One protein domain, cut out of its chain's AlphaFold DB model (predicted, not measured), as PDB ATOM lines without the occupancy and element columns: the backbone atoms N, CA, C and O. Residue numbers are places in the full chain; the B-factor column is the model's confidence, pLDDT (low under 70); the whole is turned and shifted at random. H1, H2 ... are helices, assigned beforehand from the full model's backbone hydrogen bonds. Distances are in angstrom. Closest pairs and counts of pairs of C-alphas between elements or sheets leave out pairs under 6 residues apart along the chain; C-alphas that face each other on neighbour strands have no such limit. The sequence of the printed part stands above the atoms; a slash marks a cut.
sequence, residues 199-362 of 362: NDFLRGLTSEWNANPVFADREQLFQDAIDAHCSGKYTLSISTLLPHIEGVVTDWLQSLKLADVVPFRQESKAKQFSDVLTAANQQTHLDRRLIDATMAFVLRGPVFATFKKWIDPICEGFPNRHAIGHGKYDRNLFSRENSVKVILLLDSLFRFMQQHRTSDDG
ATOM      1  N   ASN A 199      35.700   6.314 -10.129       98.31
ATOM      2  CA  ASN A 199      34.567   7.140 -10.563       98.31
ATOM      3  C   ASN A 199      33.699   6.428 -11.614       98.31
ATOM      4  O   ASN A 199      32.478   6.513 -11.546       98.31
ATOM      5  N   ASP A 200      34.317   5.704 -12.550       97.88
ATOM      6  CA  ASP A 200      33.591   4.973 -13.593       97.88
ATOM      7  C   ASP A 200      32.814   3.792 -13.012       97.88
ATOM      8  O   ASP A 200      31.664   3.571 -13.383       97.88
ATOM      9  N   PHE A 201      33.405   3.085 -12.042       97.44
ATOM     10  CA  PHE A 201      32.704   2.042 -11.297       97.44
ATOM     11  C   PHE A 201      31.466   2.604 -10.589       97.44
ATOM     12  O   PHE A 201      30.374   2.066 -10.746       97.44
ATOM     13  N   LEU A 202      31.617   3.706  -9.845       98.38
ATOM     14  CA  LEU A 202      30.513   4.310  -9.098       98.38
ATOM     15  C   LEU A 202      29.419   4.853 -10.025       98.38
ATOM     16  O   LEU A 202      28.247   4.668  -9.730       98.38
ATOM     17  N   ARG A 203      29.777   5.463 -11.160       98.06
ATOM     18  CA  ARG A 203      28.794   5.914 -12.159       98.06
ATOM     19  C   ARG A 203      28.053   4.755 -12.811       98.06
ATOM     20  O   ARG A 203      26.844   4.843 -12.991       98.06
ATOM     21  N   GLY A 204      28.763   3.678 -13.144       97.25
ATOM     22  CA  GLY A 204      28.143   2.453 -13.647       97.25
ATOM     23  C   GLY A 204      27.131   1.907 -12.645       97.25
ATOM     24  O   GLY A 204      25.981   1.674 -13.003       97.25
ATOM     25  N   LEU A 205      27.530   1.830 -11.374       95.81
ATOM     26  CA  LEU A 205      26.681   1.400 -10.269       95.81
ATOM     27  C   LEU A 205      25.398   2.238 -10.158       95.81
ATOM     28  O   LEU A 205      24.299   1.695 -10.122       95.81
ATOM     29  N   THR A 206      25.529   3.567 -10.126       97.25
ATOM     30  CA  THR A 206      24.381   4.456  -9.914       97.25
ATOM     31  C   THR A 206      23.508   4.632 -11.151       97.25
ATOM     32  O   THR A 206      22.366   5.054 -11.015       97.25
ATOM     33  N   SER A 207      23.995   4.293 -12.349       96.56
ATOM     34  CA  SER A 207      23.194   4.381 -13.579       96.56
ATOM     35  C   SER A 207      21.978   3.446 -13.576       96.56
ATOM     36  O   SER A 207      20.970   3.733 -14.219       96.56
ATOM     37  N   GLU A 208      22.040   2.357 -12.806       95.75
ATOM     38  CA  GLU A 208      20.938   1.405 -12.652       95.75
ATOM     39  C   GLU A 208      19.838   1.932 -11.719       95.75
ATOM     40  O   GLU A 208      18.703   1.459 -11.788       95.75
ATOM     41  N   TRP A 209      20.130   2.918 -10.859       97.25
ATOM     42  CA  TRP A 209      19.226   3.335  -9.778       97.25
ATOM     43  C   TRP A 209      17.852   3.793 -10.281       97.25
ATOM     44  O   TRP A 209      16.838   3.515  -9.641       97.25
ATOM     45  N   ASN A 210      17.791   4.386 -11.472       94.56
ATOM     46  CA  ASN A 210      16.547   4.849 -12.093       94.56
ATOM     47  C   ASN A 210      15.555   3.725 -12.428       94.56
ATOM     48  O   ASN A 210      14.375   3.992 -12.639       94.56
ATOM     49  N   ALA A 211      15.991   2.461 -12.450       94.44
ATOM     50  CA  ALA A 211      15.089   1.329 -12.640       94.44
ATOM     51  C   ALA A 211      14.165   1.087 -11.424       94.44
ATOM     52  O   ALA A 211      13.172   0.368 -11.536       94.44
ATOM     53  N   ASN A 212      14.443   1.703 -10.266       93.94
ATOM     54  CA  ASN A 212      13.538   1.714  -9.118       93.94
ATOM     55  C   ASN A 212      12.861   3.095  -8.981       93.94
ATOM     56  O   ASN A 212      13.567   4.081  -8.776       93.94
ATOM     57  N   PRO A 213      11.517   3.190  -8.999       94.38
ATOM     58  CA  PRO A 213      10.783   4.452  -8.880       94.38
ATOM     59  C   PRO A 213      11.175   5.312  -7.672       94.38
ATOM     60  O   PRO A 213      11.312   6.520  -7.802       94.38
ATOM     61  N   VAL A 214      11.444   4.696  -6.515       94.81
ATOM     62  CA  VAL A 214      11.831   5.421  -5.290       94.81
ATOM     63  C   VAL A 214      13.168   6.152  -5.458       94.81
ATOM     64  O   VAL A 214      13.394   7.210  -4.859       94.81
ATOM     65  N   PHE A 215      14.064   5.578  -6.260       97.25
ATOM     66  CA  PHE A 215      15.347   6.176  -6.604       97.25
ATOM     67  C   PHE A 215      15.221   7.152  -7.777       97.25
ATOM     68  O   PHE A 215      15.834   8.215  -7.725       97.25
ATOM     69  N   ALA A 216      14.398   6.832  -8.780       96.62
ATOM     70  CA  ALA A 216      14.137   7.690  -9.937       96.62
ATOM     71  C   ALA A 216      13.588   9.068  -9.526       96.62
ATOM     72  O   ALA A 216      14.049  10.090 -10.028       96.62
ATOM     73  N   ASP A 217      12.710   9.124  -8.519       96.38
ATOM     74  CA  ASP A 217      12.185  10.386  -7.968       96.38
ATOM     75  C   ASP A 217      13.281  11.306  -7.381       96.38
ATOM     76  O   ASP A 217      13.047  12.487  -7.112       96.38
ATOM     77  N   ARG A 218      14.492  10.776  -7.161       96.94
ATOM     78  CA  ARG A 218      15.660  11.464  -6.589       96.94
ATOM     79  C   ARG A 218      16.847  11.521  -7.543       96.94
ATOM     80  O   ARG A 218      17.940  11.882  -7.105       96.94
ATOM     81  N   GLU A 219      16.648  11.196  -8.818       96.69
ATOM     82  CA  GLU A 219      17.717  11.057  -9.810       96.69
ATOM     83  C   GLU A 219      18.672  12.255  -9.805       96.69
ATOM     84  O   GLU A 219      19.868  12.085  -9.579       96.69
ATOM     85  N   GLN A 220      18.145  13.476  -9.966       97.88
ATOM     86  CA  GLN A 220      18.976  14.682 -10.028       97.88
ATOM     87  C   GLN A 220      19.807  14.877  -8.753       97.88
ATOM     88  O   GLN A 220      20.985  15.215  -8.820       97.88
ATOM     89  N   LEU A 221      19.209  14.627  -7.584       98.25
ATOM     90  CA  LEU A 221      19.889  14.768  -6.300       98.25
ATOM     91  C   LEU A 221      21.034  13.760  -6.166       98.25
ATOM     92  O   LEU A 221      22.119  14.109  -5.695       98.25
ATOM     93  N   PHE A 222      20.799  12.508  -6.563       98.31
ATOM     94  CA  PHE A 222      21.837  11.486  -6.558       98.31
ATOM     95  C   PHE A 222      22.935  11.814  -7.562       98.31
ATOM     96  O   PHE A 222      24.106  11.768  -7.189       98.31
ATOM     97  N   GLN A 223      22.581  12.237  -8.775       98.31
ATOM     98  CA  GLN A 223      23.544  12.631  -9.797       98.31
ATOM     99  C   GLN A 223      24.445  13.778  -9.315       98.31
ATOM    100  O   GLN A 223      25.668  13.655  -9.374       98.31
ATOM    101  N   ASP A 224      23.871  14.827  -8.719       98.62
ATOM    102  CA  ASP A 224      24.629  15.946  -8.149       98.62
ATOM    103  C   ASP A 224      25.608  15.480  -7.055       98.62
ATOM    104  O   ASP A 224      26.750  15.945  -6.967       98.62
ATOM    105  N   ALA A 225      25.184  14.536  -6.209       98.69
ATOM    106  CA  ALA A 225      26.020  14.000  -5.141       98.69
ATOM    107  C   ALA A 225      27.139  13.074  -5.647       98.69
ATOM    108  O   ALA A 225      28.229  13.050  -5.057       98.69
ATOM    109  N   ILE A 226      26.899  12.332  -6.731       98.62
ATOM    110  CA  ILE A 226      27.918  11.532  -7.420       98.62
ATOM    111  C   ILE A 226      28.915  12.446  -8.136       98.62
ATOM    112  O   ILE A 226      30.123  12.261  -7.993       98.62
ATOM    113  N   ASP A 227      28.463  13.506  -8.803       98.69
ATOM    114  CA  ASP A 227      29.365  14.475  -9.430       98.69
ATOM    115  C   ASP A 227      30.201  15.238  -8.394       98.69
ATOM    116  O   ASP A 227      31.394  15.497  -8.609       98.69
ATOM    117  N   ALA A 228      29.630  15.519  -7.219       98.81
ATOM    118  CA  ALA A 228      30.378  16.022  -6.075       98.81
ATOM    119  C   ALA A 228      31.460  15.030  -5.612       98.81
ATOM    120  O   ALA A 228      32.600  15.453  -5.396       98.81
ATOM    121  N   HIS A 229      31.155  13.729  -5.507       98.69
ATOM    122  CA  HIS A 229      32.153  12.693  -5.205       98.69
ATOM    123  C   HIS A 229      33.288  12.698  -6.233       98.69
ATOM    124  O   HIS A 229      34.460  12.809  -5.861       98.69
ATOM    125  N   CYS A 230      32.945  12.628  -7.522       98.44
ATOM    126  CA  CYS A 230      33.915  12.580  -8.613       98.44
ATOM    127  C   CYS A 230      34.804  13.831  -8.665       98.44
ATOM    128  O   CYS A 230      35.961  13.744  -9.074       98.44
ATOM    129  N   SER A 231      34.287  14.970  -8.199       98.56
ATOM    130  CA  SER A 231      35.010  16.243  -8.088       98.56
ATOM    131  C   SER A 231      35.792  16.409  -6.775       98.56
ATOM    132  O   SER A 231      36.280  17.502  -6.490       98.56
ATOM    133  N   GLY A 232      35.876  15.375  -5.929       98.31
ATOM    134  CA  GLY A 232      36.568  15.429  -4.636       98.31
ATOM    135  C   GLY A 232      35.837  16.222  -3.545       98.31
ATOM    136  O   GLY A 232      36.401  16.490  -2.485       98.31
ATOM    137  N   LYS A 233      34.576  16.604  -3.770       98.62
ATOM    138  CA  LYS A 233      33.739  17.370  -2.833       98.62
ATOM    139  C   LYS A 233      32.969  16.423  -1.904       98.62
ATOM    140  O   LYS A 233      31.738  16.431  -1.862       98.62
ATOM    141  N   TYR A 234      33.696  15.606  -1.143       98.62
ATOM    142  CA  TYR A 234      33.114  14.540  -0.315       98.62
ATOM    143  C   TYR A 234      32.158  15.050   0.764       98.62
ATOM    144  O   TYR A 234      31.185  14.367   1.069       98.62
ATOM    145  N   THR A 235      32.377  16.256   1.300       98.38
ATOM    146  CA  THR A 235      31.432  16.890   2.231       98.38
ATOM    147  C   THR A 235      30.047  17.031   1.614       98.38
ATOM    148  O   THR A 235      29.073  16.630   2.236       98.38
ATOM    149  N   LEU A 236      29.956  17.516   0.371       98.38
ATOM    150  CA  LEU A 236      28.678  17.657  -0.327       98.38
ATOM    151  C   LEU A 236      28.072  16.289  -0.641       98.38
ATOM    152  O   LEU A 236      26.908  16.061  -0.346       98.38
ATOM    153  N   SER A 237      28.875  15.359  -1.164       98.75
ATOM    154  CA  SER A 237      28.399  14.011  -1.492       98.75
ATOM    155  C   SER A 237      27.807  13.295  -0.271       98.75
ATOM    156  O   SER A 237      26.671  12.833  -0.308       98.75
ATOM    157  N   ILE A 238      28.537  13.259   0.849       98.56
ATOM    158  CA  ILE A 238      28.095  12.574   2.071       98.56
ATOM    159  C   ILE A 238      26.903  13.291   2.700       98.56
ATOM    160  O   ILE A 238      25.928  12.630   3.052       98.56
ATOM    161  N   SER A 239      26.952  14.619   2.841       97.94
ATOM    162  CA  SER A 239      25.846  15.376   3.438       97.94
ATOM    163  C   SER A 239      24.554  15.247   2.636       97.94
ATOM    164  O   SER A 239      23.485  15.218   3.241       97.94
ATOM    165  N   THR A 240      24.651  15.122   1.312       98.06
ATOM    166  CA  THR A 240      23.495  14.885   0.448       98.06
ATOM    167  C   THR A 240      23.005  13.442   0.545       98.06
ATOM    168  O   THR A 240      21.826  13.234   0.793       98.06
ATOM    169  N   LEU A 241      23.872  12.431   0.404       98.50
ATOM    170  CA  LEU A 241      23.450  11.023   0.305       98.50
ATOM    171  C   LEU A 241      23.039  10.389   1.642       98.50
ATOM    172  O   LEU A 241      22.127   9.564   1.679       98.50
ATOM    173  N   LEU A 242      23.698  10.745   2.748       97.81
ATOM    174  CA  LEU A 242      23.527  10.065   4.038       97.81
ATOM    175  C   LEU A 242      22.077  10.093   4.573       97.81
ATOM    176  O   LEU A 242      21.606   9.048   5.030       97.81
ATOM    177  N   PRO A 243      21.320  11.209   4.499       96.75
ATOM    178  CA  PRO A 243      19.901  11.220   4.865       96.75
ATOM    179  C   PRO A 243      19.034  10.286   4.008       96.75
ATOM    180  O   PRO A 243      18.033   9.756   4.494       96.75
ATOM    181  N   HIS A 244      19.413  10.049   2.748       97.12
ATOM    182  CA  HIS A 244      18.614   9.242   1.830       97.12
ATOM    183  C   HIS A 244      18.656   7.749   2.120       97.12
ATOM    184  O   HIS A 244      17.742   7.068   1.679       97.12
ATOM    185  N   ILE A 245      19.596   7.249   2.932       96.12
ATOM    186  CA  ILE A 245      19.558   5.861   3.430       96.12
ATOM    187  C   ILE A 245      18.237   5.587   4.163       96.12
ATOM    188  O   ILE A 245      17.598   4.563   3.950       96.12
ATOM    189  N   GLU A 246      17.787   6.528   4.995       93.81
ATOM    190  CA  GLU A 246      16.480   6.446   5.654       93.81
ATOM    191  C   GLU A 246      15.333   6.791   4.692       93.81
ATOM    192  O   GLU A 246      14.273   6.162   4.738       93.81
ATOM    193  N   GLY A 247      15.535   7.801   3.840       94.81
ATOM    194  CA  GLY A 247      14.518   8.300   2.916       94.81
ATOM    195  C   GLY A 247      14.024   7.237   1.935       94.81
ATOM    196  O   GLY A 247      12.827   6.980   1.883       94.81
ATOM    197  N   VAL A 248      14.934   6.568   1.215       96.00
ATOM    198  CA  VAL A 248      14.556   5.547   0.218       96.00
ATOM    199  C   VAL A 248      13.877   4.340   0.864       96.00
ATOM    200  O   VAL A 248      12.914   3.812   0.321       96.00
ATOM    201  N   VAL A 249      14.314   3.934   2.058       93.31
ATOM    202  CA  VAL A 249      13.662   2.851   2.811       93.31
ATOM    203  C   VAL A 249      12.239   3.243   3.208       93.31
ATOM    204  O   VAL A 249      11.320   2.437   3.077       93.31
ATOM    205  N   THR A 250      12.046   4.479   3.677       92.19
ATOM    206  CA  THR A 250      10.730   4.987   4.094       92.19
ATOM    207  C   THR A 250       9.756   4.997   2.918       92.19
ATOM    208  O   THR A 250       8.672   4.427   3.020       92.19
ATOM    209  N   ASP A 251      10.157   5.591   1.798       93.31
ATOM    210  CA  ASP A 251       9.323   5.706   0.602       93.31
ATOM    211  C   ASP A 251       9.001   4.344  -0.010       93.31
ATOM    212  O   ASP A 251       7.865   4.091  -0.409       93.31
ATOM    213  N   TRP A 252       9.976   3.432  -0.042       92.81
ATOM    214  CA  TRP A 252       9.744   2.085  -0.544       92.81
ATOM    215  C   TRP A 252       8.722   1.336   0.312       92.81
ATOM    216  O   TRP A 252       7.755   0.807  -0.234       92.81
ATOM    217  N   LEU A 253       8.846   1.375   1.644       90.44
ATOM    218  CA  LEU A 253       7.852   0.783   2.548       90.44
ATOM    219  C   LEU A 253       6.452   1.390   2.358       90.44
ATOM    220  O   LEU A 253       5.465   0.656   2.371       90.44
ATOM    221  N   GLN A 254       6.357   2.708   2.144       88.69
ATOM    222  CA  GLN A 254       5.083   3.365   1.823       88.69
ATOM    223  C   GLN A 254       4.514   2.876   0.484       88.69
ATOM    224  O   GLN A 254       3.309   2.643   0.377       88.69
ATOM    225  N   SER A 255       5.370   2.675  -0.521       89.12
ATOM    226  CA  SER A 255       4.952   2.240  -1.857       89.12
ATOM    227  C   SER A 255       4.332   0.840  -1.880       89.12
ATOM    228  O   SER A 255       3.438   0.586  -2.685       89.12
ATOM    229  N   LEU A 256       4.744  -0.044  -0.963       84.81
ATOM    230  CA  LEU A 256       4.211  -1.405  -0.865       84.81
ATOM    231  C   LEU A 256       2.804  -1.461  -0.251       84.81
ATOM    232  O   LEU A 256       2.166  -2.509  -0.289       84.81
ATOM    233  N   LYS A 257       2.308  -0.358   0.334       73.75
ATOM    234  CA  LYS A 257       1.001  -0.293   1.020       73.75
ATOM    235  C   LYS A 257       0.804  -1.386   2.091       73.75
ATOM    236  O   LYS A 257      -0.327  -1.716   2.432       73.75
ATOM    237  N   LEU A 258       1.896  -1.939   2.633       64.81
ATOM    238  CA  LEU A 258       1.874  -3.077   3.567       64.81
ATOM    239  C   LEU A 258       1.482  -2.694   5.004       64.81
ATOM    240  O   LEU A 258       1.264  -3.577   5.831       64.81
ATOM    241  N   ALA A 259       1.397  -1.402   5.331       52.62
ATOM    242  CA  ALA A 259       0.945  -0.937   6.637       52.62
ATOM    243  C   ALA A 259       0.275   0.440   6.538       52.62
ATOM    244  O   ALA A 259       0.795   1.331   5.867       52.62
ATOM    245  N   ASP A 260      -0.809   0.638   7.294       56.16
ATOM    246  CA  ASP A 260      -1.474   1.941   7.453       56.16
ATOM    247  C   ASP A 260      -0.549   3.013   8.072       56.16
ATOM    248  O   ASP A 260      -0.833   4.206   7.980       56.16
ATOM    249  N   VAL A 261       0.573   2.616   8.699       68.06
ATOM    250  CA  VAL A 261       1.558   3.533   9.292       68.06
ATOM    251  C   VAL A 261       2.980   2.978   9.155       68.06
ATOM    252  O   VAL A 261       3.345   2.000   9.808       68.06
ATOM    253  N   VAL A 262       3.825   3.645   8.364       75.38
ATOM    254  CA  VAL A 262       5.283   3.443   8.413       75.38
ATOM    255  C   VAL A 262       5.821   4.046   9.724       75.38
ATOM    256  O   VAL A 262       5.497   5.197  10.029       75.38
ATOM    257  N   PRO A 263       6.622   3.316  10.529       77.25
ATOM    258  CA  PRO A 263       7.103   3.791  11.820       77.25
ATOM    259  C   PRO A 263       7.847   5.124  11.726       77.25
ATOM    260  O   PRO A 263       8.599   5.375  10.791       77.25
ATOM    261  N   PHE A 264       7.716   5.972  12.746       73.25
ATOM    262  CA  PHE A 264       8.468   7.230  12.788       73.25
ATOM    263  C   PHE A 264       9.958   7.013  13.112       73.25
ATOM    264  O   PHE A 264      10.823   7.692  12.563       73.25
ATOM    265  N   ARG A 265      10.275   6.052  13.993       80.44
ATOM    266  CA  ARG A 265      11.653   5.782  14.445       80.44
ATOM    267  C   ARG A 265      12.475   5.057  13.380       80.44
ATOM    268  O   ARG A 265      12.001   4.094  12.779       80.44
ATOM    269  N   GLN A 266      13.722   5.486  13.204       80.25
ATOM    270  CA  GLN A 266      14.655   4.959  12.202       80.25
ATOM    271  C   GLN A 266      14.924   3.467  12.375       80.25
ATOM    272  O   GLN A 266      14.835   2.712  11.410       80.25
ATOM    273  N   GLU A 267      15.178   3.026  13.608       80.38
ATOM    274  CA  GLU A 267      15.474   1.625  13.901       80.38
ATOM    275  C   GLU A 267      14.262   0.734  13.618       80.38
ATOM    276  O   GLU A 267      14.393  -0.358  13.073       80.38
ATOM    277  N   SER A 268      13.058   1.222  13.929       84.75
ATOM    278  CA  SER A 268      11.812   0.511  13.636       84.75
ATOM    279  C   SER A 268      11.559   0.393  12.132       84.75
ATOM    280  O   SER A 268      11.144  -0.671  11.684       84.75
ATOM    281  N   LYS A 269      11.855   1.441  11.350       85.62
ATOM    282  CA  LYS A 269      11.737   1.419   9.881       85.62
ATOM    283  C   LYS A 269      12.716   0.453   9.235       85.62
ATOM    284  O   LYS A 269      12.313  -0.376   8.430       85.62
ATOM    285  N   ALA A 270      13.990   0.528   9.607       84.12
ATOM    286  CA  ALA A 270      14.996  -0.384   9.077       84.12
ATOM    287  C   ALA A 270      14.713  -1.837   9.491       84.12
ATOM    288  O   ALA A 270      14.867  -2.740   8.673       84.12
ATOM    289  N   LYS A 271      14.199  -2.082  10.704       87.69
ATOM    290  CA  LYS A 271      13.725  -3.419  11.084       87.69
ATOM    291  C   LYS A 271      12.561  -3.882  10.202       87.69
ATOM    292  O   LYS A 271      12.628  -4.981   9.675       87.69
ATOM    293  N   GLN A 272      11.538  -3.047  10.000       88.94
ATOM    294  CA  GLN A 272      10.408  -3.393   9.130       88.94
ATOM    295  C   GLN A 272      10.863  -3.684   7.694       88.94
ATOM    296  O   GLN A 272      10.394  -4.641   7.095       88.94
ATOM    297  N   PHE A 273      11.800  -2.900   7.160       89.62
ATOM    298  CA  PHE A 273      12.409  -3.149   5.855       89.62
ATOM    299  C   PHE A 273      13.075  -4.527   5.782       89.62
ATOM    300  O   PHE A 273      12.798  -5.290   4.865       89.62
ATOM    301  N   SER A 274      13.885  -4.876   6.785       90.00
ATOM    302  CA  SER A 274      14.504  -6.203   6.889       90.00
ATOM    303  C   SER A 274      13.463  -7.323   6.983       90.00
ATOM    304  O   SER A 274      13.599  -8.345   6.316       90.00
ATOM    305  N   ASP A 275      12.419  -7.131   7.792       89.31
ATOM    306  CA  ASP A 275      11.350  -8.113   7.997       89.31
ATOM    307  C   ASP A 275      10.567  -8.349   6.689       89.31
ATOM    308  O   ASP A 275      10.290  -9.492   6.344       89.31
ATOM    309  N   VAL A 276      10.268  -7.288   5.925       89.25
ATOM    310  CA  VAL A 276       9.603  -7.389   4.611       89.25
ATOM    311  C   VAL A 276      10.489  -8.123   3.611       89.25
ATOM    312  O   VAL A 276      10.035  -9.072   2.982       89.25
ATOM    313  N   LEU A 277      11.762  -7.730   3.496       87.88
ATOM    314  CA  LEU A 277      12.686  -8.384   2.573       87.88
ATOM    315  C   LEU A 277      12.822  -9.876   2.887       87.88
ATOM    316  O   LEU A 277      12.693 -10.696   1.991       87.88
ATOM    317  N   THR A 278      13.042 -10.238   4.149       85.50
ATOM    318  CA  THR A 278      13.290 -11.636   4.547       85.50
ATOM    319  C   THR A 278      12.041 -12.520   4.574       85.50
ATOM    320  O   THR A 278      12.169 -13.742   4.657       85.50
ATOM    321  N   ALA A 279      10.843 -11.932   4.503       83.25
ATOM    322  CA  ALA A 279       9.583 -12.665   4.393       83.25
ATOM    323  C   ALA A 279       9.286 -13.157   2.964       83.25
ATOM    324  O   ALA A 279       8.400 -13.995   2.790       83.25
ATOM    325  N   ALA A 280      10.004 -12.670   1.947       75.88
ATOM    326  CA  ALA A 280       9.815 -13.106   0.567       75.88
ATOM    327  C   ALA A 280      10.256 -14.575   0.384       75.88
ATOM    328  O   ALA A 280      11.406 -14.936   0.637       75.88
ATOM    329  N   ASN A 281       9.343 -15.430  -0.093       58.41
ATOM    330  CA  ASN A 281       9.533 -16.888  -0.178       58.41
ATOM    331  C   ASN A 281      10.606 -17.351  -1.185       58.41
ATOM    332  O   ASN A 281      10.973 -18.522  -1.171       58.41
ATOM    333  N   GLN A 282      11.106 -16.465  -2.051       68.44
ATOM    334  CA  GLN A 282      12.032 -16.808  -3.140       68.44
ATOM    335  C   GLN A 282      13.501 -16.439  -2.861       68.44
ATOM    336  O   GLN A 282      14.347 -16.544  -3.747       68.44
ATOM    337  N   GLN A 283      13.843 -15.998  -1.647       76.19
ATOM    338  CA  GLN A 283      15.223 -15.611  -1.349       76.19
ATOM    339  C   GLN A 283      16.149 -16.815  -1.207       76.19
ATOM    340  O   GLN A 283      15.880 -17.748  -0.444       76.19
ATOM    341  N   THR A 284      17.305 -16.754  -1.873       82.50
ATOM    342  CA  THR A 284      18.373 -17.723  -1.624       82.50
ATOM    343  C   THR A 284      18.951 -17.527  -0.217       82.50
ATOM    344  O   THR A 284      18.871 -16.448   0.378       82.50
ATOM    345  N   HIS A 285      19.593 -18.564   0.331       84.56
ATOM    346  CA  HIS A 285      20.298 -18.451   1.615       84.56
ATOM    347  C   HIS A 285      21.375 -17.349   1.583       84.56
ATOM    348  O   HIS A 285      21.588 -16.654   2.578       84.56
ATOM    349  N   LEU A 286      22.037 -17.171   0.433       87.31
ATOM    350  CA  LEU A 286      22.997 -16.095   0.213       87.31
ATOM    351  C   LEU A 286      22.322 -14.721   0.328       87.31
ATOM    352  O   LEU A 286      22.803 -13.887   1.092       87.31
ATOM    353  N   ASP A 287      21.203 -14.499  -0.369       88.81
ATOM    354  CA  ASP A 287      20.487 -13.214  -0.345       88.81
ATOM    355  C   ASP A 287      20.053 -12.839   1.072       88.81
ATOM    356  O   ASP A 287      20.341 -11.736   1.543       88.81
ATOM    357  N   ARG A 288      19.451 -13.789   1.796       89.81
ATOM    358  CA  ARG A 288      19.033 -13.578   3.185       89.81
ATOM    359  C   ARG A 288      20.205 -13.177   4.078       89.81
ATOM    360  O   ARG A 288      20.098 -12.221   4.841       89.81
ATOM    361  N   ARG A 289      21.347 -13.859   3.951       91.56
ATOM    362  CA  ARG A 289      22.550 -13.551   4.740       91.56
ATOM    363  C   ARG A 289      23.115 -12.166   4.413       91.56
ATOM    364  O   ARG A 289      23.578 -11.475   5.317       91.56
ATOM    365  N   LEU A 290      23.054 -11.735   3.151       93.88
ATOM    366  CA  LEU A 290      23.476 -10.390   2.739       93.88
ATOM    367  C   LEU A 290      22.559  -9.302   3.294       93.88
ATOM    368  O   LEU A 290      23.056  -8.276   3.772       93.88
ATOM    369  N   ILE A 291      21.244  -9.526   3.255       94.25
ATOM    370  CA  ILE A 291      20.253  -8.625   3.847       94.25
ATOM    371  C   ILE A 291      20.501  -8.525   5.350       94.25
ATOM    372  O   ILE A 291      20.707  -7.422   5.852       94.25
ATOM    373  N   ASP A 292      20.587  -9.655   6.051       92.94
ATOM    374  CA  ASP A 292      20.805  -9.692   7.497       92.94
ATOM    375  C   ASP A 292      22.103  -8.970   7.898       92.94
ATOM    376  O   ASP A 292      22.094  -8.147   8.817       92.94
ATOM    377  N   ALA A 293      23.211  -9.211   7.189       94.44
ATOM    378  CA  ALA A 293      24.492  -8.558   7.461       94.44
ATOM    379  C   ALA A 293      24.457  -7.044   7.178       94.44
ATOM    380  O   ALA A 293      24.959  -6.244   7.973       94.44
ATOM    381  N   THR A 294      23.827  -6.625   6.078       95.81
ATOM    382  CA  THR A 294      23.683  -5.201   5.733       95.81
ATOM    383  C   THR A 294      22.788  -4.484   6.742       95.81
ATOM    384  O   THR A 294      23.130  -3.412   7.244       95.81
ATOM    385  N   MET A 295      21.657  -5.088   7.104       94.12
ATOM    386  CA  MET A 295      20.720  -4.503   8.058       94.12
ATOM    387  C   MET A 295      21.280  -4.503   9.477       94.12
ATOM    388  O   MET A 295      21.056  -3.543  10.215       94.12
ATOM    389  N   ALA A 296      22.086  -5.499   9.850       93.12
ATOM    390  CA  ALA A 296      22.878  -5.466  11.074       93.12
ATOM    391  C   ALA A 296      23.842  -4.273  11.096       93.12
ATOM    392  O   ALA A 296      23.898  -3.566  12.103       93.12
ATOM    393  N   PHE A 297      24.552  -4.009   9.995       95.12
ATOM    394  CA  PHE A 297      25.438  -2.849   9.876       95.12
ATOM    395  C   PHE A 297      24.680  -1.516  10.002       95.12
ATOM    396  O   PHE A 297      25.144  -0.599  10.678       95.12
ATOM    397  N   VAL A 298      23.483  -1.412   9.417       93.81
ATOM    398  CA  VAL A 298      22.641  -0.208   9.512       93.81
ATOM    399  C   VAL A 298      22.090  -0.002  10.930       93.81
ATOM    400  O   VAL A 298      22.207   1.091  11.486       93.81
ATOM    401  N   LEU A 299      21.491  -1.045  11.513       89.69
ATOM    402  CA  LEU A 299      20.751  -0.981  12.779       89.69
ATOM    403  C   LEU A 299      21.651  -0.992  14.013       89.69
ATOM    404  O   LEU A 299      21.373  -0.296  14.987       89.69
ATOM    405  N   ARG A 300      22.691  -1.830  14.004       89.00
ATOM    406  CA  ARG A 300      23.597  -2.032  15.146       89.00
ATOM    407  C   ARG A 300      24.945  -1.346  14.956       89.00
ATOM    408  O   ARG A 300      25.695  -1.222  15.919       89.00
ATOM    409  N   GLY A 301      25.257  -0.932  13.732       90.50
ATOM    410  CA  GLY A 301      26.511  -0.282  13.395       90.50
ATOM    411  C   GLY A 301      26.443   1.250  13.424       90.50
ATOM    412  O   GLY A 301      25.548   1.852  14.024       90.50
ATOM    413  N   PRO A 302      27.427   1.915  12.797       90.88
ATOM    414  CA  PRO A 302      27.644   3.356  12.938       90.88
ATOM    415  C   PRO A 302      26.588   4.232  12.248       90.88
ATOM    416  O   PRO A 302      26.488   5.412  12.590       90.88
ATOM    417  N   VAL A 303      25.806   3.684  11.311       92.75
ATOM    418  CA  VAL A 303      24.875   4.441  10.453       92.75
ATOM    419  C   VAL A 303      23.798   5.147  11.282       92.75
ATOM    420  O   VAL A 303      23.703   6.376  11.248       92.75
ATOM    421  N   PHE A 304      23.026   4.379  12.063       91.44
ATOM    422  CA  PHE A 304      21.940   4.879  12.917       91.44
ATOM    423  C   PHE A 304      22.284   4.895  14.410       91.44
ATOM    424  O   PHE A 304      21.404   5.095  15.245       91.44
ATOM    425  N   ALA A 305      23.562   4.744  14.772       90.25
ATOM    426  CA  ALA A 305      23.972   4.854  16.167       90.25
ATOM    427  C   ALA A 305      23.521   6.199  16.774       90.25
ATOM    428  O   ALA A 305      23.746   7.274  16.208       90.25
ATOM    429  N   THR A 306      22.880   6.144  17.944       87.75
ATOM    430  CA  THR A 306      22.339   7.338  18.596       87.75
ATOM    431  C   THR A 306      23.458   8.228  19.135       87.75
ATOM    432  O   THR A 306      24.073   7.934  20.157       87.75
ATOM    433  N   PHE A 307      23.664   9.376  18.500       88.06
ATOM    434  CA  PHE A 307      24.423  10.494  19.064       88.06
ATOM    435  C   PHE A 307      23.656  11.159  20.226       88.06
ATOM    436  O   PHE A 307      22.594  11.736  19.994       88.06
ATOM    437  N   LYS A 308      24.149  11.042  21.472       89.38
ATOM    438  CA  LYS A 308      23.448  11.531  22.682       89.38
ATOM    439  C   LYS A 308      24.034  12.828  23.232       89.38
ATOM    440  O   LYS A 308      23.284  13.683  23.694       89.38
ATOM    441  N   LYS A 309      25.360  12.968  23.225       90.75
ATOM    442  CA  LYS A 309      26.074  14.147  23.726       90.75
ATOM    443  C   LYS A 309      27.030  14.668  22.668       90.75
ATOM    444  O   LYS A 309      27.651  13.896  21.945       90.75
ATOM    445  N   TRP A 310      27.241  15.984  22.657       89.88
ATOM    446  CA  TRP A 310      28.114  16.625  21.670       89.88
ATOM    447  C   TRP A 310      29.550  16.073  21.662       89.88
ATOM    448  O   TRP A 310      30.168  15.945  20.605       89.88
ATOM    449  N   ILE A 311      30.046  15.685  22.838       89.69
ATOM    450  CA  ILE A 311      31.396  15.151  23.059       89.69
ATOM    451  C   ILE A 311      31.538  13.650  22.771       89.69
ATOM    452  O   ILE A 311      32.652  13.140  22.852       89.69
ATOM    453  N   ASP A 312      30.450  12.939  22.455       88.12
ATOM    454  CA  ASP A 312      30.530  11.498  22.205       88.12
ATOM    455  C   ASP A 312      31.427  11.232  20.979       88.12
ATOM    456  O   ASP A 312      31.302  11.939  19.965       88.12
ATOM    457  N   PRO A 313      32.337  10.241  21.048       86.69
ATOM    458  CA  PRO A 313      33.169   9.877  19.909       86.69
ATOM    459  C   PRO A 313      32.291   9.373  18.760       86.69
ATOM    460  O   PRO A 313      31.284   8.699  18.982       86.69
ATOM    461  N   ILE A 314      32.678   9.695  17.526       88.06
ATOM    462  CA  ILE A 314      32.041   9.150  16.325       88.06
ATOM    463  C   ILE A 314      32.986   8.118  15.720       88.06
ATOM    464  O   ILE A 314      34.196   8.322  15.681       88.06
ATOM    465  N   CYS A 315      32.433   7.001  15.255       89.44
ATOM    466  CA  CYS A 315      33.192   6.025  14.486       89.44
ATOM    467  C   CYS A 315      33.704   6.668  13.189       89.44
ATOM    468  O   CYS A 315      32.912   7.034  12.326       89.44
ATOM    469  N   GLU A 316      35.022   6.766  13.021       92.62
ATOM    470  CA  GLU A 316      35.621   7.304  11.791       92.62
ATOM    471  C   GLU A 316      35.408   6.384  10.577       92.62
ATOM    472  O   GLU A 316      35.462   6.826   9.429       92.62
ATOM    473  N   GLY A 317      35.144   5.097  10.830       93.19
ATOM    474  CA  GLY A 317      34.956   4.079   9.802       93.19
ATOM    475  C   GLY A 317      33.733   4.302   8.915       93.19
ATOM    476  O   GLY A 317      33.737   3.817   7.787       93.19
ATOM    477  N   PHE A 318      32.709   5.024   9.385       97.06
ATOM    478  CA  PHE A 318      31.530   5.344   8.582       97.06
ATOM    479  C   PHE A 318      30.788   6.584   9.129       97.06
ATOM    480  O   PHE A 318      30.633   6.704  10.348       97.06
ATOM    481  N   PRO A 319      30.259   7.481   8.273       96.06
ATOM    482  CA  PRO A 319      29.522   8.672   8.704       96.06
ATOM    483  C   PRO A 319      28.253   8.360   9.512       96.06
ATOM    484  O   PRO A 319      27.349   7.673   9.040       96.06
ATOM    485  N   ASN A 320      28.131   8.925  10.715       95.19
ATOM    486  CA  ASN A 320      26.928   8.770  11.533       95.19
ATOM    487  C   ASN A 320      25.817   9.744  11.101       95.19
ATOM    488  O   ASN A 320      25.983  10.966  11.184       95.19
ATOM    489  N   ARG A 321      24.654   9.212  10.700       94.69
ATOM    490  CA  ARG A 321      23.520  10.009  10.197       94.69
ATOM    491  C   ARG A 321      22.931  10.942  11.251       94.69
ATOM    492  O   ARG A 321      22.510  12.049  10.915       94.69
ATOM    493  N   HIS A 322      22.863  10.517  12.512       93.19
ATOM    494  CA  HIS A 322      22.271  11.328  13.577       93.19
ATOM    495  C   HIS A 322      23.161  12.533  13.910       93.19
ATOM    496  O   HIS A 322      22.683  13.663  13.923       93.19
ATOM    497  N   ALA A 323      24.463  12.314  14.097       93.88
ATOM    498  CA  ALA A 323      25.429  13.358  14.418       93.88
ATOM    499  C   ALA A 323      25.559  14.401  13.297       93.88
ATOM    500  O   ALA A 323      25.451  15.598  13.564       93.88
ATOM    501  N   ILE A 324      25.736  13.958  12.046       94.88
ATOM    502  CA  ILE A 324      25.852  14.866  10.892       94.88
ATOM    503  C   ILE A 324      24.537  15.619  10.662       94.88
ATOM    504  O   ILE A 324      24.563  16.817  10.395       94.88
ATOM    505  N   GLY A 325      23.387  14.956  10.835       92.56
ATOM    506  CA  GLY A 325      22.073  15.597  10.734       92.56
ATOM    507  C   GLY A 325      21.842  16.710  11.764       92.56
ATOM    508  O   GLY A 325      21.122  17.659  11.476       92.56
ATOM    509  N   HIS A 326      22.494  16.635  12.930       93.19
ATOM    510  CA  HIS A 326      22.507  17.700  13.947       93.19
ATOM    511  C   HIS A 326      23.626  18.733  13.746       93.19
ATOM    512  O   HIS A 326      23.853  19.580  14.608       93.19
ATOM    513  N   GLY A 327      24.350  18.672  12.627       93.25
ATOM    514  CA  GLY A 327      25.401  19.627  12.280       93.25
ATOM    515  C   GLY A 327      26.751  19.369  12.950       93.25
ATOM    516  O   GLY A 327      27.628  20.233  12.883       93.25
ATOM    517  N   LYS A 328      26.969  18.206  13.583       92.75
ATOM    518  CA  LYS A 328      28.306  17.857  14.079       92.75
ATOM    519  C   LYS A 328      29.240  17.630  12.892       92.75
ATOM    520  O   LYS A 328      29.011  16.750  12.065       92.75
ATOM    521  N   TYR A 329      30.306  18.421  12.840       93.19
ATOM    522  CA  TYR A 329      31.322  18.344  11.801       93.19
ATOM    523  C   TYR A 329      32.593  17.683  12.332       93.19
ATOM    524  O   TYR A 329      33.184  18.146  13.306       93.19
ATOM    525  N   ASP A 330      33.026  16.629  11.649       93.31
ATOM    526  CA  ASP A 330      34.325  15.992  11.830       93.31
ATOM    527  C   ASP A 330      34.929  15.740  10.446       93.31
ATOM    528  O   ASP A 330      34.337  15.052   9.612       93.31
ATOM    529  N   ARG A 331      36.107  16.319  10.193       94.06
ATOM    530  CA  ARG A 331      36.780  16.252   8.892       94.06
ATOM    531  C   ARG A 331      37.076  14.811   8.467       94.06
ATOM    532  O   ARG A 331      37.026  14.532   7.271       94.06
ATOM    533  N   ASN A 332      37.343  13.911   9.413       94.00
ATOM    534  CA  ASN A 332      37.689  12.519   9.120       94.00
ATOM    535  C   ASN A 332      36.492  11.737   8.557       94.00
ATOM    536  O   ASN A 332      36.672  10.796   7.783       94.00
ATOM    537  N   LEU A 333      35.262  12.168   8.862       95.56
ATOM    538  CA  LEU A 333      34.051  11.559   8.312       95.56
ATOM    539  C   LEU A 333      33.854  11.893   6.832       95.56
ATOM    540  O   LEU A 333      33.272  11.086   6.112       95.56
ATOM    541  N   PHE A 334      34.376  13.027   6.358       97.56
ATOM    542  CA  PHE A 334      34.185  13.521   4.993       97.56
ATOM    543  C   PHE A 334      35.337  13.145   4.052       97.56
ATOM    544  O   PHE A 334      35.916  13.990   3.368       97.56
ATOM    545  N   SER A 335      35.681  11.857   4.028       98.06
ATOM    546  CA  SER A 335      36.745  11.293   3.194       98.06
ATOM    547  C   SER A 335      36.206  10.654   1.907       98.06
ATOM    548  O   SER A 335      35.019  10.327   1.802       98.06
ATOM    549  N   ARG A 336      37.100  10.413   0.935       98.44
ATOM    550  CA  ARG A 336      36.780   9.633  -0.273       98.44
ATOM    551  C   ARG A 336      36.209   8.266   0.091       98.44
ATOM    552  O   ARG A 336      35.177   7.875  -0.438       98.44
ATOM    553  N   GLU A 337      36.873   7.578   1.016       98.56
ATOM    554  CA  GLU A 337      36.504   6.244   1.489       98.56
ATOM    555  C   GLU A 337      35.080   6.214   2.060       98.56
ATOM    556  O   GLU A 337      34.273   5.366   1.691       98.56
ATOM    557  N   ASN A 338      34.737   7.171   2.919       98.62
ATOM    558  CA  ASN A 338      33.403   7.233   3.506       98.62
ATOM    559  C   ASN A 338      32.334   7.620   2.485       98.62
ATOM    560  O   ASN A 338      31.226   7.093   2.537       98.62
ATOM    561  N   SER A 339      32.666   8.471   1.515       98.75
ATOM    562  CA  SER A 339      31.755   8.783   0.413       98.75
ATOM    563  C   SER A 339      31.483   7.549  -0.460       98.75
ATOM    564  O   SER A 339      30.321   7.283  -0.752       98.75
ATOM    565  N   VAL A 340      32.506   6.734  -0.772       98.81
ATOM    566  CA  VAL A 340      32.332   5.423  -1.435       98.81
ATOM    567  C   VAL A 340      31.369   4.539  -0.644       98.81
ATOM    568  O   VAL A 340      30.419   4.007  -1.210       98.81
ATOM    569  N   LYS A 341      31.570   4.398   0.669       98.75
ATOM    570  CA  LYS A 341      30.719   3.537   1.501       98.75
ATOM    571  C   LYS A 341      29.267   4.007   1.545       98.75
ATOM    572  O   LYS A 341      28.372   3.179   1.476       98.75
ATOM    573  N   VAL A 342      28.998   5.310   1.622       98.69
ATOM    574  CA  VAL A 342      27.607   5.798   1.586       98.69
ATOM    575  C   VAL A 342      26.941   5.447   0.247       98.69
ATOM    576  O   VAL A 342      25.800   4.987   0.248       98.69
ATOM    577  N   ILE A 343      27.661   5.584  -0.874       98.81
ATOM    578  CA  ILE A 343      27.167   5.193  -2.206       98.81
ATOM    579  C   ILE A 343      26.889   3.683  -2.264       98.81
ATOM    580  O   ILE A 343      25.804   3.274  -2.671       98.81
ATOM    581  N   LEU A 344      27.828   2.854  -1.798       98.75
ATOM    582  CA  LEU A 344      27.668   1.396  -1.758       98.75
ATOM    583  C   LEU A 344      26.497   0.952  -0.870       98.75
ATOM    584  O   LEU A 344      25.855  -0.057  -1.163       98.75
ATOM    585  N   LEU A 345      26.212   1.673   0.219       98.62
ATOM    586  CA  LEU A 345      25.089   1.350   1.101       98.62
ATOM    587  C   LEU A 345      23.755   1.627   0.414       98.62
ATOM    588  O   LEU A 345      22.867   0.781   0.457       98.62
ATOM    589  N   LEU A 346      23.632   2.771  -0.261       98.56
ATOM    590  CA  LEU A 346      22.453   3.073  -1.071       98.56
ATOM    591  C   LEU A 346      22.266   2.060  -2.205       98.56
ATOM    592  O   LEU A 346      21.148   1.591  -2.403       98.56
ATOM    593  N   ASP A 347      23.344   1.656  -2.881       98.56
ATOM    594  CA  ASP A 347      23.279   0.601  -3.898       98.56
ATOM    595  C   ASP A 347      22.848  -0.752  -3.314       98.56
ATOM    596  O   ASP A 347      22.017  -1.442  -3.900       98.56
ATOM    597  N   SER A 348      23.339  -1.114  -2.124       98.06
ATOM    598  CA  SER A 348      22.913  -2.346  -1.441       98.06
ATOM    599  C   SER A 348      21.398  -2.342  -1.203       98.06
ATOM    600  O   SER A 348      20.718  -3.317  -1.515       98.06
ATOM    601  N   LEU A 349      20.855  -1.218  -0.715       97.44
ATOM    602  CA  LEU A 349      19.416  -1.049  -0.506       97.44
ATOM    603  C   LEU A 349      18.634  -1.111  -1.825       97.44
ATOM    604  O   LEU A 349      17.622  -1.805  -1.895       97.44
ATOM    605  N   PHE A 350      19.117  -0.432  -2.869       97.19
ATOM    606  CA  PHE A 350      18.530  -0.479  -4.209       97.19
ATOM    607  C   PHE A 350      18.418  -1.917  -4.734       97.19
ATOM    608  O   PHE A 350      17.343  -2.322  -5.182       97.19
ATOM    609  N   ARG A 351      19.494  -2.709  -4.627       95.50
ATOM    610  CA  ARG A 351      19.522  -4.103  -5.098       95.50
ATOM    611  C   ARG A 351      18.533  -4.983  -4.346       95.50
ATOM    612  O   ARG A 351      17.808  -5.737  -4.986       95.50
ATOM    613  N   PHE A 352      18.432  -4.846  -3.025       94.62
ATOM    614  CA  PHE A 352      17.448  -5.610  -2.253       94.62
ATOM    615  C   PHE A 352      16.004  -5.244  -2.627       94.62
ATOM    616  O   PHE A 352      15.160  -6.125  -2.775       94.62
ATOM    617  N   MET A 353      15.722  -3.955  -2.851       93.44
ATOM    618  CA  MET A 353      14.401  -3.502  -3.305       93.44
ATOM    619  C   MET A 353      14.052  -4.012  -4.711       93.44
ATOM    620  O   MET A 353      12.890  -4.309  -4.981       93.44
ATOM    621  N   GLN A 354      15.038  -4.095  -5.609       90.94
ATOM    622  CA  GLN A 354      14.878  -4.667  -6.949       90.94
ATOM    623  C   GLN A 354      14.569  -6.166  -6.897       90.94
ATOM    624  O   GLN A 354      13.596  -6.600  -7.507       90.94
ATOM    625  N   GLN A 355      15.352  -6.930  -6.127       87.81
ATOM    626  CA  GLN A 355      15.165  -8.375  -5.973       87.81
ATOM    627  C   GLN A 355      13.774  -8.721  -5.425       87.81
ATOM    628  O   GLN A 355      13.148  -9.667  -5.893       87.81
ATOM    629  N   HIS A 356      13.255  -7.934  -4.476       86.06
ATOM    630  CA  HIS A 356      11.899  -8.137  -3.964       86.06
ATOM    631  C   HIS A 356      10.831  -7.973  -5.054       86.06
ATOM    632  O   HIS A 356       9.905  -8.771  -5.123       86.06
ATOM    633  N   ARG A 357      10.953  -6.967  -5.933       77.56
ATOM    634  CA  ARG A 357       9.970  -6.736  -7.007       77.56
ATOM    635  C   ARG A 357       9.921  -7.878  -8.011       77.56
ATOM    636  O   ARG A 357       8.840  -8.315  -8.380       77.56
ATOM    637  N   THR A 358      11.083  -8.387  -8.417       69.06
ATOM    638  CA  THR A 358      11.150  -9.512  -9.360       69.06
ATOM    639  C   THR A 358      10.513 -10.788  -8.815       69.06
ATOM    640  O   THR A 358      10.103 -11.627  -9.606       69.06
ATOM    641  N   SER A 359      10.419 -10.924  -7.489       58.62
ATOM    642  CA  SER A 359       9.786 -12.069  -6.833       58.62
ATOM    643  C   SER A 359       8.280 -11.926  -6.622       58.62
ATOM    644  O   SER A 359       7.623 -12.932  -6.379       58.62
ATOM    645  N   ASP A 360       7.729 -10.710  -6.693       58.53
ATOM    646  CA  ASP A 360       6.277 -10.484  -6.612       58.53
ATOM    647  C   ASP A 360       5.596 -10.613  -7.991       58.53
ATOM    648  O   ASP A 360       4.408 -10.925  -8.066       58.53
ATOM    649  N   ASP A 361       6.343 -10.374  -9.077       52.91
ATOM    650  CA  ASP A 361       5.842 -10.395 -10.461       52.91
ATOM    651  C   ASP A 361       5.896 -11.791 -11.132       52.91
ATOM    652  O   ASP A 361       5.429 -11.935 -12.267       52.91
ATOM    653  N   GLY A 362       6.462 -12.810 -10.467       41.41
ATOM    654  CA  GLY A 362       6.615 -14.183 -10.978       41.41
ATOM    655  C   GLY A 362       6.079 -15.232 -10.019       41.41
ATOM    656  O   GLY A 362       5.269 -16.071 -10.481       41.41
TER     657      GLY A 362
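Overview. This is residues 199 to 362 of the 362 residues of an uncharacterized protein of Planctomycetes bacterium (UniProt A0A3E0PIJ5). A long last helix, H9, runs through the middle, with H1, H4 and H5 along it and the H6 and H7 hairpin slanting across it. H3 makes a second hairpin with H4, and the small helices H2 and H8 sit by H5 and H4. The printed part has 164 residues with nine named helices, H1 to H9 in chain order, and no named strand: the class is all helix. It is compact, with a radius of gyration of the C-alphas of 15.8 A and spans of 47 by 36 by 29 A.

Along the chain. Find C-alpha 199 at (34.567, 7.140, -10.563); from there H1 runs to residue 207. Next come H2, residues 213 to 216, H3, residues 219 to 230, H4, residues 234 to 241, and H5, residues 244 to 255. H6 covers residues 266 to 278, 18.3 A, and H7 residues 285 to 300, 21.5 A. After H8, residues 321 to 325, H9 runs 37.1 A from residue 336 to C-alpha 360 at (6.277, -10.484, -6.612).

Arrangement. Start at H9, the hub: its residues 336 to 343 alone touch H4, C-alphas 238 and 339 closest at 5.5 A. Its residues 345 to 353 alone touch H5 at a shallow tilt of 12 degrees, the same way, C-alphas 245 and 346 closest at 6.0 A. Every O i to N i+4 pair is within hydrogen-bond range in H1, H3, H4, H6, H7, H8 and H9, and 7 of 8 in H5; H2 is too short for one.

Size, cuts and confidence. The printed part has no cut. The H7 to H8 link, residues 301 to 320, is long. Residues 258 to 261, 281 to 282 and 358 to 362 have pLDDT under 70.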